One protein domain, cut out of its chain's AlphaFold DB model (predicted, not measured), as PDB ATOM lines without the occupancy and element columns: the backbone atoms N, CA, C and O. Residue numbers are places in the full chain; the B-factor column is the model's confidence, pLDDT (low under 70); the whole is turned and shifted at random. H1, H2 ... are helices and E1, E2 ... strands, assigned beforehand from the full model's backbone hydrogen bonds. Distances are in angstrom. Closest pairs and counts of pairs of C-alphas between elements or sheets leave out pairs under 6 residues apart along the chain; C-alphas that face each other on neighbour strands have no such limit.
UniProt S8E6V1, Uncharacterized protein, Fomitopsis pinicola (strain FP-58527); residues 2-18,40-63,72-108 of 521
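AT A GLANCE: This is residues 2 to 18, 40 to 63 and 72 to 108 of the 521 residues of an uncharacterized protein of Fomitopsis pinicola (strain FP-58527) (UniProt S8E6V1). One long helix, H2, runs through the middle of a loose set of separate parts: H1 lies beside it and runs the other way without touching it, and the hairpin of E1 and E2 lies on another side of H2. The last stretch leads from the hairpin through two short helices, H3 and then H4, and residues 102 to 108, which make up H4, stick out. The printed part has 78 residues, with four named helices and two named strands in the order H1, H2, E1, E2, H3, H4, and its class is mostly helix. The sheet has the order E1 - E2 and is antiparallel. The whole is only just loose, close to compact, with a radius of gyration of the C-alphas of 14.0 A and spans of 36 by 29 by 29 A.

IN THESE COORDINATES: H1, residues 2 to 18, begins at C-alpha 2 (-20.821, 37.603, 28.289) and is 24.9 A long from first to last C-alpha. H2, residues 40 to 60, begins at C-alpha 40 (-48.219, 31.040, 21.181) and is 30.1 A long. E1, residues 74 to 79, is 15.5 A long, and E2, residues 82 to 87, is 15.4 A long. H3, residues 93 to 97, measures 6.4 A. H4, residues 102 to 108, measures 10.6 A and ends at C-alpha 108 (-33.198, 57.434, 17.436).

HOW THE PARTS SIT: H2 touches no helix, and H1, H3 and H4 are each apart from it. The closest C-alphas of H1 and E1 are those of Ser 12 and Ile 79, 7.9 A apart. The closest C-alphas of H2 and E1 are those of Gly 52 and Leu 75, 8.0 A apart. E1 and E2 form a hairpin, antiparallel with 157 degrees between their directions. N 77 and O 84 are within hydrogen-bond range at 2.8 A, as are N 82 and O 79 at 3.0 A. H3 and H4 are apart, and H4 is apart from both strands. In H2 and H3 every O i to N i+4 pair is within hydrogen-bond range; in H1 12 of 13 are, and in H4 0 of 3, beside 1 of 4 O i to N i+3 pairs.

THE WHOLE: The C-alphas farthest apart, those of Ser 81 and Arg 106, are 40.7 A apart. Residues 19 to 39 are not printed, and C-alphas 18 and 40 stand 10.1 A apart across that cut. Residues 64 to 71 are not printed either, with 19.3 A between C-alphas 63 and 72. Of the links that are printed whole, E1 to E2, E2 to H3 and H3 to H4 are tight. Residues 2 to 7, 58 to 63 and 102 to 108 stand free. The mean pLDDT of the printed part is 70.8; 39 residues are under 70, among them 2 to 10, 12 to 18 and 90 to 108.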
ATOM      1  N   SER A   2     -19.880  37.620  27.141       51.25
ATOM      2  CA  SER A   2     -20.821  37.603  28.289       51.25
ATOM      3  C   SER A   2     -22.226  38.173  28.009       51.25
ATOM      4  O   SER A   2     -23.222  37.544  28.360       51.25
ATOM      5  N   ALA A   3     -22.325  39.316  27.321       51.38
ATOM      6  CA  ALA A   3     -23.606  39.976  27.027       51.38
ATOM      7  C   ALA A   3     -24.556  39.169  26.116       51.38
ATOM      8  O   ALA A   3     -25.754  39.442  26.098       51.38
ATOM      9  N   VAL A   4     -24.039  38.192  25.363       55.97
ATOM     10  CA  VAL A   4     -24.856  37.281  24.545       55.97
ATOM     11  C   VAL A   4     -25.441  36.188  25.442       55.97
ATOM     12  O   VAL A   4     -26.653  36.006  25.462       55.97
ATOM     13  N   SER A   5     -24.609  35.548  26.272       56.59
ATOM     14  CA  SER A   5     -25.037  34.519  27.240       56.59
ATOM     15  C   SER A   5     -26.160  35.006  28.170       56.59
ATOM     16  O   SER A   5     -27.174  34.332  28.330       56.59
ATOM     17  N   SER A   6     -26.044  36.232  28.695       56.72
ATOM     18  CA  SER A   6     -27.079  36.847  29.542       56.72
ATOM     19  C   SER A   6     -28.444  36.977  28.844       56.72
ATOM     20  O   SER A   6     -29.472  36.776  29.488       56.72
ATOM     21  N   ARG A   7     -28.474  37.252  27.532       67.75
ATOM     22  CA  ARG A   7     -29.723  37.391  26.760       67.75
ATOM     23  C   ARG A   7     -30.392  36.042  26.499       67.75
ATOM     24  O   ARG A   7     -31.608  35.929  26.633       67.75
ATOM     25  N   TRP A   8     -29.599  35.012  26.206       69.19
ATOM     26  CA  TRP A   8     -30.094  33.636  26.103       69.19
ATOM     27  C   TRP A   8     -30.642  33.125  27.437       69.19
ATOM     28  O   TRP A   8     -31.686  32.481  27.451       69.19
ATOM     29  N   LEU A   9     -30.006  33.480  28.559       66.50
ATOM     30  CA  LEU A   9     -30.535  33.181  29.890       66.50
ATOM     31  C   LEU A   9     -31.909  33.838  30.102       66.50
ATOM     32  O   LEU A   9     -32.840  33.153  30.512       66.50
ATOM     33  N   THR A  10     -32.073  35.125  29.771       67.88
ATOM     34  CA  THR A  10     -33.373  35.807  29.921       67.88
ATOM     35  C   THR A  10     -34.469  35.232  29.025       67.88
ATOM     36  O   THR A  10     -35.602  35.139  29.477       67.88
ATOM     37  N   ILE A  11     -34.151  34.799  27.799       70.94
ATOM     38  CA  ILE A  11     -35.127  34.150  26.904       70.94
ATOM     39  C   ILE A  11     -35.534  32.782  27.462       70.94
ATOM     40  O   ILE A  11     -36.723  32.494  27.554       70.94
ATOM     41  N   SER A  12     -34.569  31.974  27.913       63.16
ATOM     42  CA  SER A  12     -34.843  30.683  28.556       63.16
ATOM     43  C   SER A  12     -35.672  30.837  29.834       63.16
ATOM     44  O   SER A  12     -36.591  30.058  30.054       63.16
ATOM     45  N   ILE A  13     -35.397  31.859  30.653       66.38
ATOM     46  CA  ILE A  13     -36.209  32.188  31.835       66.38
ATOM     47  C   ILE A  13     -37.623  32.607  31.421       66.38
ATOM     48  O   ILE A  13     -38.574  32.144  32.042       66.38
ATOM     49  N   LEU A  14     -37.785  33.414  30.363       68.25
ATOM     50  CA  LEU A  14     -39.109  33.811  29.876       68.25
ATOM     51  C   LEU A  14     -39.923  32.588  29.428       68.25
ATOM     52  O   LEU A  14     -41.038  32.388  29.905       68.25
ATOM     53  N   CYS A  15     -39.343  31.725  28.588       63.34
ATOM     54  CA  CYS A  15     -39.985  30.491  28.132       63.34
ATOM     55  C   CYS A  15     -40.352  29.568  29.305       63.34
ATOM     56  O   CYS A  15     -41.482  29.091  29.367       63.34
ATOM     57  N   SER A  16     -39.450  29.390  30.277       60.88
ATOM     58  CA  SER A  16     -39.729  28.614  31.492       60.88
ATOM     59  C   SER A  16     -40.796  29.258  32.384       60.88
ATOM     60  O   SER A  16     -41.565  28.538  33.009       60.88
ATOM     61  N   SER A  17     -40.877  30.592  32.446       54.16
ATOM     62  CA  SER A  17     -41.909  31.288  33.228       54.16
ATOM     63  C   SER A  17     -43.301  31.156  32.610       54.16
ATOM     64  O   SER A  17     -44.259  30.968  33.349       54.16
ATOM     65  N   VAL A  18     -43.416  31.139  31.276       62.88
ATOM     66  CA  VAL A  18     -44.681  30.830  30.587       62.88
ATOM     67  C   VAL A  18     -45.114  29.387  30.873       62.88
ATOM     68  O   VAL A  18     -46.294  29.139  31.086       62.88
ATOM     69  N   PHE A  40     -49.514  30.394  20.913       82.25
ATOM     70  CA  PHE A  40     -48.219  31.040  21.181       82.25
ATOM     71  C   PHE A  40     -47.145  30.757  20.121       82.25
ATOM     72  O   PHE A  40     -46.173  31.511  20.029       82.25
ATOM     73  N   SER A  41     -47.318  29.723  19.291       85.50
ATOM     74  CA  SER A  41     -46.400  29.379  18.197       85.50
ATOM     75  C   SER A  41     -46.080  30.560  17.255       85.50
ATOM     76  O   SER A  41     -44.897  30.894  17.127       85.50
ATOM     77  N   PRO A  42     -47.059  31.277  16.652       85.56
ATOM     78  CA  PRO A  42     -46.761  32.410  15.770       85.56
ATOM     79  C   PRO A  42     -46.044  33.555  16.499       85.56
ATOM     80  O   PRO A  42     -45.115  34.144  15.948       85.56
ATOM     81  N   ILE A  43     -46.403  33.839  17.757       87.31
ATOM     82  CA  ILE A  43     -45.759  34.889  18.564       87.31
ATOM     83  C   ILE A  43     -44.290  34.533  18.832       87.31
ATOM     84  O   ILE A  43     -43.407  35.382  18.686       87.31
ATOM     85  N   LEU A  44     -44.006  33.273  19.169       86.56
ATOM     86  CA  LEU A  44     -42.646  32.789  19.406       86.56
ATOM     87  C   LEU A  44     -41.809  32.794  18.115       86.56
ATOM     88  O   LEU A  44     -40.654  33.218  18.136       86.56
ATOM     89  N   VAL A  45     -42.396  32.411  16.977       88.12
ATOM     90  CA  VAL A  45     -41.754  32.498  15.653       88.12
ATOM     91  C   VAL A  45     -41.422  33.952  15.290       88.12
ATOM     92  O   VAL A  45     -40.291  34.234  14.884       88.12
ATOM     93  N   LEU A  46     -42.347  34.895  15.501       88.25
ATOM     94  CA  LEU A  46     -42.115  36.330  15.282       88.25
ATOM     95  C   LEU A  46     -41.031  36.898  16.213       88.25
ATOM     96  O   LEU A  46     -40.191  37.687  15.771       88.25
ATOM     97  N   LEU A  47     -40.996  36.471  17.481       89.25
ATOM     98  CA  LEU A  47     -39.948  36.850  18.433       89.25
ATOM     99  C   LEU A  47     -38.565  36.377  17.952       89.25
ATOM    100  O   LEU A  47     -37.614  37.162  17.938       89.25
ATOM    101  N   LEU A  48     -38.457  35.118  17.518       90.00
ATOM    102  CA  LEU A  48     -37.215  34.534  17.002       90.00
ATOM    103  C   LEU A  48     -36.750  35.217  15.705       90.00
ATOM    104  O   LEU A  48     -35.567  35.545  15.582       90.00
ATOM    105  N   LEU A  49     -37.671  35.512  14.781       90.31
ATOM    106  CA  LEU A  49     -37.405  36.306  13.574       90.31
ATOM    107  C   LEU A  49     -36.866  37.702  13.917       90.31
ATOM    108  O   LEU A  49     -35.849  38.125  13.365       90.31
ATOM    109  N   LYS A  50     -37.494  38.394  14.875       91.06
ATOM    110  CA  LYS A  50     -37.069  39.727  15.325       91.06
ATOM    111  C   LYS A  50     -35.688  39.706  15.988       91.06
ATOM    112  O   LYS A  50     -34.871  40.583  15.714       91.06
ATOM    113  N   ILE A  51     -35.392  38.699  16.812       89.81
ATOM    114  CA  ILE A  51     -34.062  38.514  17.420       89.81
ATOM    115  C   ILE A  51     -33.007  38.255  16.335       89.81
ATOM    116  O   ILE A  51     -31.974  38.930  16.321       89.81
ATOM    117  N   GLY A  52     -33.285  37.346  15.395       91.88
ATOM    118  CA  GLY A  52     -32.391  37.044  14.272       91.88
ATOM    119  C   GLY A  52     -32.117  38.258  13.381       91.88
ATOM    120  O   GLY A  52     -30.978  38.474  12.971       91.88
ATOM    121  N   TYR A  53     -33.125  39.103  13.145       90.44
ATOM    122  CA  TYR A  53     -32.976  40.358  12.405       90.44
ATOM    123  C   TYR A  53     -32.129  41.395  13.153       90.44
ATOM    124  O   TYR A  53     -31.252  42.012  12.553       90.44
ATOM    125  N   ILE A  54     -32.308  41.548  14.470       88.69
ATOM    126  CA  ILE A  54     -31.478  42.456  15.282       88.69
ATOM    127  C   ILE A  54     -30.009  42.002  15.296       88.69
ATOM    128  O   ILE A  54     -29.108  42.842  15.208       88.69
ATOM    129  N   GLU A  55     -29.734  40.695  15.378       87.19
ATOM    130  CA  GLU A  55     -28.362  40.190  15.234       87.19
ATOM    131  C   GLU A  55     -27.827  40.394  13.812       87.19
ATOM    132  O   GLU A  55     -26.715  40.899  13.658       87.19
ATOM    133  N   TYR A  56     -28.620  40.106  12.777       87.56
ATOM    134  CA  TYR A  56     -28.248  40.360  11.383       87.56
ATOM    135  C   TYR A  56     -27.850  41.825  11.150       87.56
ATOM    136  O   TYR A  56     -26.760  42.087  10.638       87.56
ATOM    137  N   CYS A  57     -28.667  42.776  11.613       87.12
ATOM    138  CA  CYS A  57     -28.397  44.212  11.526       87.12
ATOM    139  C   CYS A  57     -27.129  44.631  12.295       87.12
ATOM    140  O   CYS A  57     -26.413  45.537  11.865       87.12
ATOM    141  N   ARG A  58     -26.800  43.963  13.411       87.69
ATOM    142  CA  ARG A  58     -25.537  44.173  14.146       87.69
ATOM    143  C   ARG A  58     -24.317  43.636  13.401       87.69
ATOM    144  O   ARG A  58     -23.278  44.291  13.408       87.69
ATOM    145  N   TYR A  59     -24.431  42.486  12.741       85.81
ATOM    146  CA  TYR A  59     -23.353  41.963  11.900       85.81
ATOM    147  C   TYR A  59     -23.152  42.815  10.638       85.81
ATOM    148  O   TYR A  59     -22.012  43.128  10.296       85.81
ATOM    149  N   SER A  60     -24.226  43.262   9.979       83.25
ATOM    150  CA  SER A  60     -24.135  44.078   8.757       83.25
ATOM    151  C   SER A  60     -23.667  45.516   8.995       83.25
ATOM    152  O   SER A  60     -23.167  46.148   8.070       83.25
ATOM    153  N   SER A  61     -23.827  46.049  10.211       83.69
ATOM    154  CA  SER A  61     -23.388  47.408  10.572       83.69
ATOM    155  C   SER A  61     -21.928  47.501  11.025       83.69
ATOM    156  O   SER A  61     -21.448  48.609  11.251       83.69
ATOM    157  N   SER A  62     -21.199  46.381  11.120       81.81
ATOM    158  CA  SER A  62     -19.762  46.360  11.422       81.81
ATOM    159  C   SER A  62     -18.935  46.696  10.165       81.81
ATOM    160  O   SER A  62     -18.772  45.828   9.306       81.81
ATOM    161  N   PRO A  63     -18.363  47.911  10.010       62.88
ATOM    162  CA  PRO A  63     -17.838  48.370   8.715       62.88
ATOM    163  C   PRO A  63     -16.466  47.784   8.328       62.88
ATOM    164  O   PRO A  63     -15.823  48.287   7.409       62.88
ATOM    165  N   GLY A  72     -22.889  30.076   4.318       61.50
ATOM    166  CA  GLY A  72     -24.156  30.586   4.848       61.50
ATOM    167  C   GLY A  72     -24.225  30.622   6.377       61.50
ATOM    168  O   GLY A  72     -24.043  29.602   7.035       61.50
ATOM    169  N   SER A  73     -24.544  31.795   6.931       66.75
ATOM    170  CA  SER A  73     -24.700  32.023   8.369       66.75
ATOM    171  C   SER A  73     -25.900  31.248   8.927       66.75
ATOM    172  O   SER A  73     -27.031  31.736   8.913       66.75
ATOM    173  N   SER A  74     -25.657  30.030   9.411       71.12
ATOM    174  CA  SER A  74     -26.633  29.238  10.158       71.12
ATOM    175  C   SER A  74     -26.658  29.669  11.624       71.12
ATOM    176  O   SER A  74     -25.648  29.536  12.319       71.12
ATOM    177  N   LEU A  75     -27.810  30.126  12.109       75.94
ATOM    178  CA  LEU A  75     -28.030  30.381  13.529       75.94
ATOM    179  C   LEU A  75     -28.425  29.059  14.206       75.94
ATOM    180  O   LEU A  75     -29.517  28.543  13.981       75.94
ATOM    181  N   ALA A  76     -27.533  28.490  15.016       74.88
ATOM    182  CA  ALA A  76     -27.841  27.315  15.831       74.88
ATOM    183  C   ALA A  76     -28.448  27.765  17.166       74.88
ATOM    184  O   ALA A  76     -27.768  28.384  17.985       74.88
ATOM    185  N   LEU A  77     -29.728  27.462  17.377       74.12
ATOM    186  CA  LEU A  77     -30.511  27.912  18.521       74.12
ATOM    187  C   LEU A  77     -30.932  26.703  19.361       74.12
ATOM    188  O   LEU A  77     -31.641  25.818  18.889       74.12
ATOM    189  N   ARG A  78     -30.458  26.635  20.607       74.81
ATOM    190  CA  ARG A  78     -30.684  25.484  21.487       74.81
ATOM    191  C   ARG A  78     -31.855  25.750  22.430       74.81
ATOM    192  O   ARG A  78     -31.734  26.572  23.333       74.81
ATOM    193  N   ILE A  79     -32.966  25.047  22.221       74.88
ATOM    194  CA  ILE A  79     -34.179  25.122  23.046       74.88
ATOM    195  C   ILE A  79     -34.272  23.821  23.850       74.88
ATOM    196  O   ILE A  79     -34.670  22.776  23.336       74.88
ATOM    197  N   GLY A  80     -33.839  23.866  25.112       87.50
ATOM    198  CA  GLY A  80     -33.743  22.676  25.962       87.50
ATOM    199  C   GLY A  80     -32.788  21.624  25.379       87.50
ATOM    200  O   GLY A  80     -31.598  21.883  25.179       87.50
ATOM    201  N   SER A  81     -33.308  20.427  25.106       83.12
ATOM    202  CA  SER A  81     -32.576  19.337  24.445       83.12
ATOM    203  C   SER A  81     -32.467  19.495  22.922       83.12
ATOM    204  O   SER A  81     -31.582  18.882  22.323       83.12
ATOM    205  N   TYR A  82     -33.312  20.317  22.293       72.94
ATOM    206  CA  TYR A  82     -33.383  20.452  20.838       72.94
ATOM    207  C   TYR A  82     -32.398  21.502  20.310       72.94
ATOM    208  O   TYR A  82     -32.363  22.639  20.780       72.94
ATOM    209  N   ASN A  83     -31.625  21.136  19.285       80.62
ATOM    210  CA  ASN A  83     -30.799  22.067  18.515       80.62
ATOM    211  C   ASN A  83     -31.551  22.448  17.231       80.62
ATOM    212  O   ASN A  83     -31.593  21.668  16.279       80.62
ATOM    213  N   VAL A  84     -32.149  23.638  17.204       78.88
ATOM    214  CA  VAL A  84     -32.856  24.182  16.039       78.88
ATOM    215  C   VAL A  84     -31.859  24.950  15.173       78.88
ATOM    216  O   VAL A  84     -31.333  25.986  15.575       78.88
ATOM    217  N   TYR A  85     -31.579  24.449  13.970       76.88
ATOM    218  CA  TYR A  85     -30.661  25.097  13.030       76.88
ATOM    219  C   TYR A  85     -31.431  25.998  12.061       76.88
ATOM    220  O   TYR A  85     -31.917  25.554  11.021       76.88
ATOM    221  N   LEU A  86     -31.515  27.288  12.383       76.88
ATOM    222  CA  LEU A  86     -32.117  28.298  11.518       76.88
ATOM    223  C   LEU A  86     -31.105  28.730  10.450       76.88
ATOM    224  O   LEU A  86     -30.257  29.604  10.653       76.88
ATOM    225  N   LYS A  87     -31.191  28.106   9.272       79.31
ATOM    226  CA  LYS A  87     -30.457  28.542   8.081       79.31
ATOM    227  C   LYS A  87     -31.149  29.773   7.490       79.31
ATOM    228  O   LYS A  87     -32.038  29.636   6.652       79.31
ATOM    229  N   LEU A  88     -30.738  30.971   7.915       67.38
ATOM    230  CA  LEU A  88     -31.205  32.223   7.313       67.38
ATOM    231  C   LEU A  88     -30.716  32.313   5.860       67.38
ATOM    232  O   LEU A  88     -29.599  32.751   5.574       67.38
ATOM    233  N   VAL A  89     -31.571  31.900   4.928       72.88
ATOM    234  CA  VAL A  89     -31.422  32.251   3.516       72.88
ATOM    235  C   VAL A  89     -31.700  33.747   3.404       72.88
ATOM    236  O   VAL A  89     -32.767  34.209   3.802       72.88
ATOM    237  N   ARG A  90     -30.737  34.519   2.886       60.75
ATOM    238  CA  ARG A  90     -30.921  35.951   2.615       60.75
ATOM    239  C   ARG A  90     -31.928  36.132   1.480       60.75
ATOM    240  O   ARG A  90     -31.546  36.191   0.315       60.75
ATOM    241  N   THR A  91     -33.204  36.219   1.826       57.94
ATOM    242  CA  THR A  91     -34.281  36.592   0.911       57.94
ATOM    243  C   THR A  91     -34.639  38.062   1.131       57.94
ATOM    244  O   THR A  91     -34.718  38.528   2.268       57.94
ATOM    245  N   ALA A  92     -34.849  38.817   0.048       55.22
ATOM    246  CA  ALA A  92     -35.195  40.242   0.141       55.22
ATOM    247  C   ALA A  92     -36.515  40.476   0.908       55.22
ATOM    248  O   ALA A  92     -36.662  41.481   1.603       55.22
ATOM    249  N   TYR A  93     -37.427  39.500   0.858       53.84
ATOM    250  CA  TYR A  93     -38.732  39.503   1.524       53.84
ATOM    251  C   TYR A  93     -38.672  39.758   3.043       53.84
ATOM    252  O   TYR A  93     -39.534  40.456   3.576       53.84
ATOM    253  N   LEU A  94     -37.635  39.279   3.747       56.47
ATOM    254  CA  LEU A  94     -37.495  39.499   5.196       56.47
ATOM    255  C   LEU A  94     -37.293  40.978   5.572       56.47
ATOM    256  O   LEU A  94     -37.693  41.388   6.660       56.47
ATOM    257  N   VAL A  95     -36.715  41.784   4.674       59.00
ATOM    258  CA  VAL A  95     -36.509  43.230   4.886       59.00
ATOM    259  C   VAL A  95     -37.823  44.008   4.745       59.00
ATOM    260  O   VAL A  95     -37.999  45.036   5.396       59.00
ATOM    261  N   GLY A  96     -38.758  43.508   3.930       60.88
ATOM    262  CA  GLY A  96     -40.112  44.056   3.831       60.88
ATOM    263  C   GLY A  96     -40.940  43.747   5.078       60.88
ATOM    264  O   GLY A  96     -41.450  44.661   5.721       60.88
ATOM    265  N   PHE A  97     -41.012  42.467   5.461       59.16
ATOM    266  CA  PHE A  97     -41.890  42.001   6.543       59.16
ATOM    267  C   PHE A  97     -41.519  42.541   7.935       59.16
ATOM    268  O   PHE A  97     -42.397  42.860   8.730       59.16
ATOM    269  N   LEU A  98     -40.223  42.682   8.240       62.66
ATOM    270  CA  LEU A  98     -39.751  43.206   9.536       62.66
ATOM    271  C   LEU A  98     -39.563  44.737   9.543       62.66
ATOM    272  O   LEU A  98     -39.106  45.311  10.535       62.66
ATOM    273  N   GLY A  99     -39.945  45.398   8.447       57.53
ATOM    274  CA  GLY A  99     -39.846  46.836   8.246       57.53
ATOM    275  C   GLY A  99     -38.423  47.311   7.930       57.53
ATOM    276  O   GLY A  99     -37.460  47.029   8.645       57.53
ATOM    277  N   SER A 100     -38.310  48.121   6.874       52.25
ATOM    278  CA  SER A 100     -37.050  48.724   6.420       52.25
ATOM    279  C   SER A 100     -36.306  49.468   7.550       52.25
ATOM    280  O   SER A 100     -36.931  50.293   8.218       52.25
ATOM    281  N   PRO A 101     -34.974  49.310   7.723       55.75
ATOM    282  CA  PRO A 101     -34.179  49.980   8.774       55.75
ATOM    283  C   PRO A 101     -34.337  51.516   8.877       55.75
ATOM    284  O   PRO A 101     -33.941  52.139   9.868       55.75
ATOM    285  N   ALA A 102     -34.924  52.147   7.858       52.81
ATOM    286  CA  ALA A 102     -35.298  53.555   7.840       52.81
ATOM    287  C   ALA A 102     -36.321  53.968   8.926       52.81
ATOM    288  O   ALA A 102     -36.334  55.140   9.308       52.81
ATOM    289  N   TRP A 103     -37.174  53.064   9.438       45.81
ATOM    290  CA  TRP A 103     -38.147  53.430  10.485       45.81
ATOM    291  C   TRP A 103     -37.491  53.564  11.871       45.81
ATOM    292  O   TRP A 103     -37.715  54.553  12.570       45.81
ATOM    293  N   GLU A 104     -36.603  52.636  12.233       51.34
ATOM    294  CA  GLU A 104     -35.917  52.597  13.538       51.34
ATOM    295  C   GLU A 104     -34.819  53.677  13.676       51.34
ATOM    296  O   GLU A 104     -34.540  54.194  14.763       51.34
ATOM    297  N   THR A 105     -34.230  54.104  12.555       52.50
ATOM    298  CA  THR A 105     -33.248  55.202  12.528       52.50
ATOM    299  C   THR A 105     -33.876  56.590  12.727       52.50
ATOM    300  O   THR A 105     -33.216  57.478  13.273       52.50
ATOM    301  N   ARG A 106     -35.155  56.794  12.370       52.25
ATOM    302  CA  ARG A 106     -35.852  58.084  12.563       52.25
ATOM    303  C   ARG A 106     -36.156  58.393  14.033       52.25
ATOM    304  O   ARG A 106     -35.981  59.537  14.455       52.25
ATOM    305  N   THR A 107     -36.558  57.403  14.828       46.97
ATOM    306  CA  THR A 107     -36.868  57.602  16.260       46.97
ATOM    307  C   THR A 107     -35.610  57.922  17.075       46.97
ATOM    308  O   THR A 107     -35.619  58.833  17.903       46.97
ATOM    309  N   SER A 108     -34.496  57.250  16.767       51.38
ATOM    310  CA  SER A 108     -33.198  57.434  17.436       51.38
ATOM    311  C   SER A 108     -32.525  58.786  17.141       51.38
ATOM    312  O   SER A 108     -31.746  59.285  17.955       51.38
TER     313      SER A 108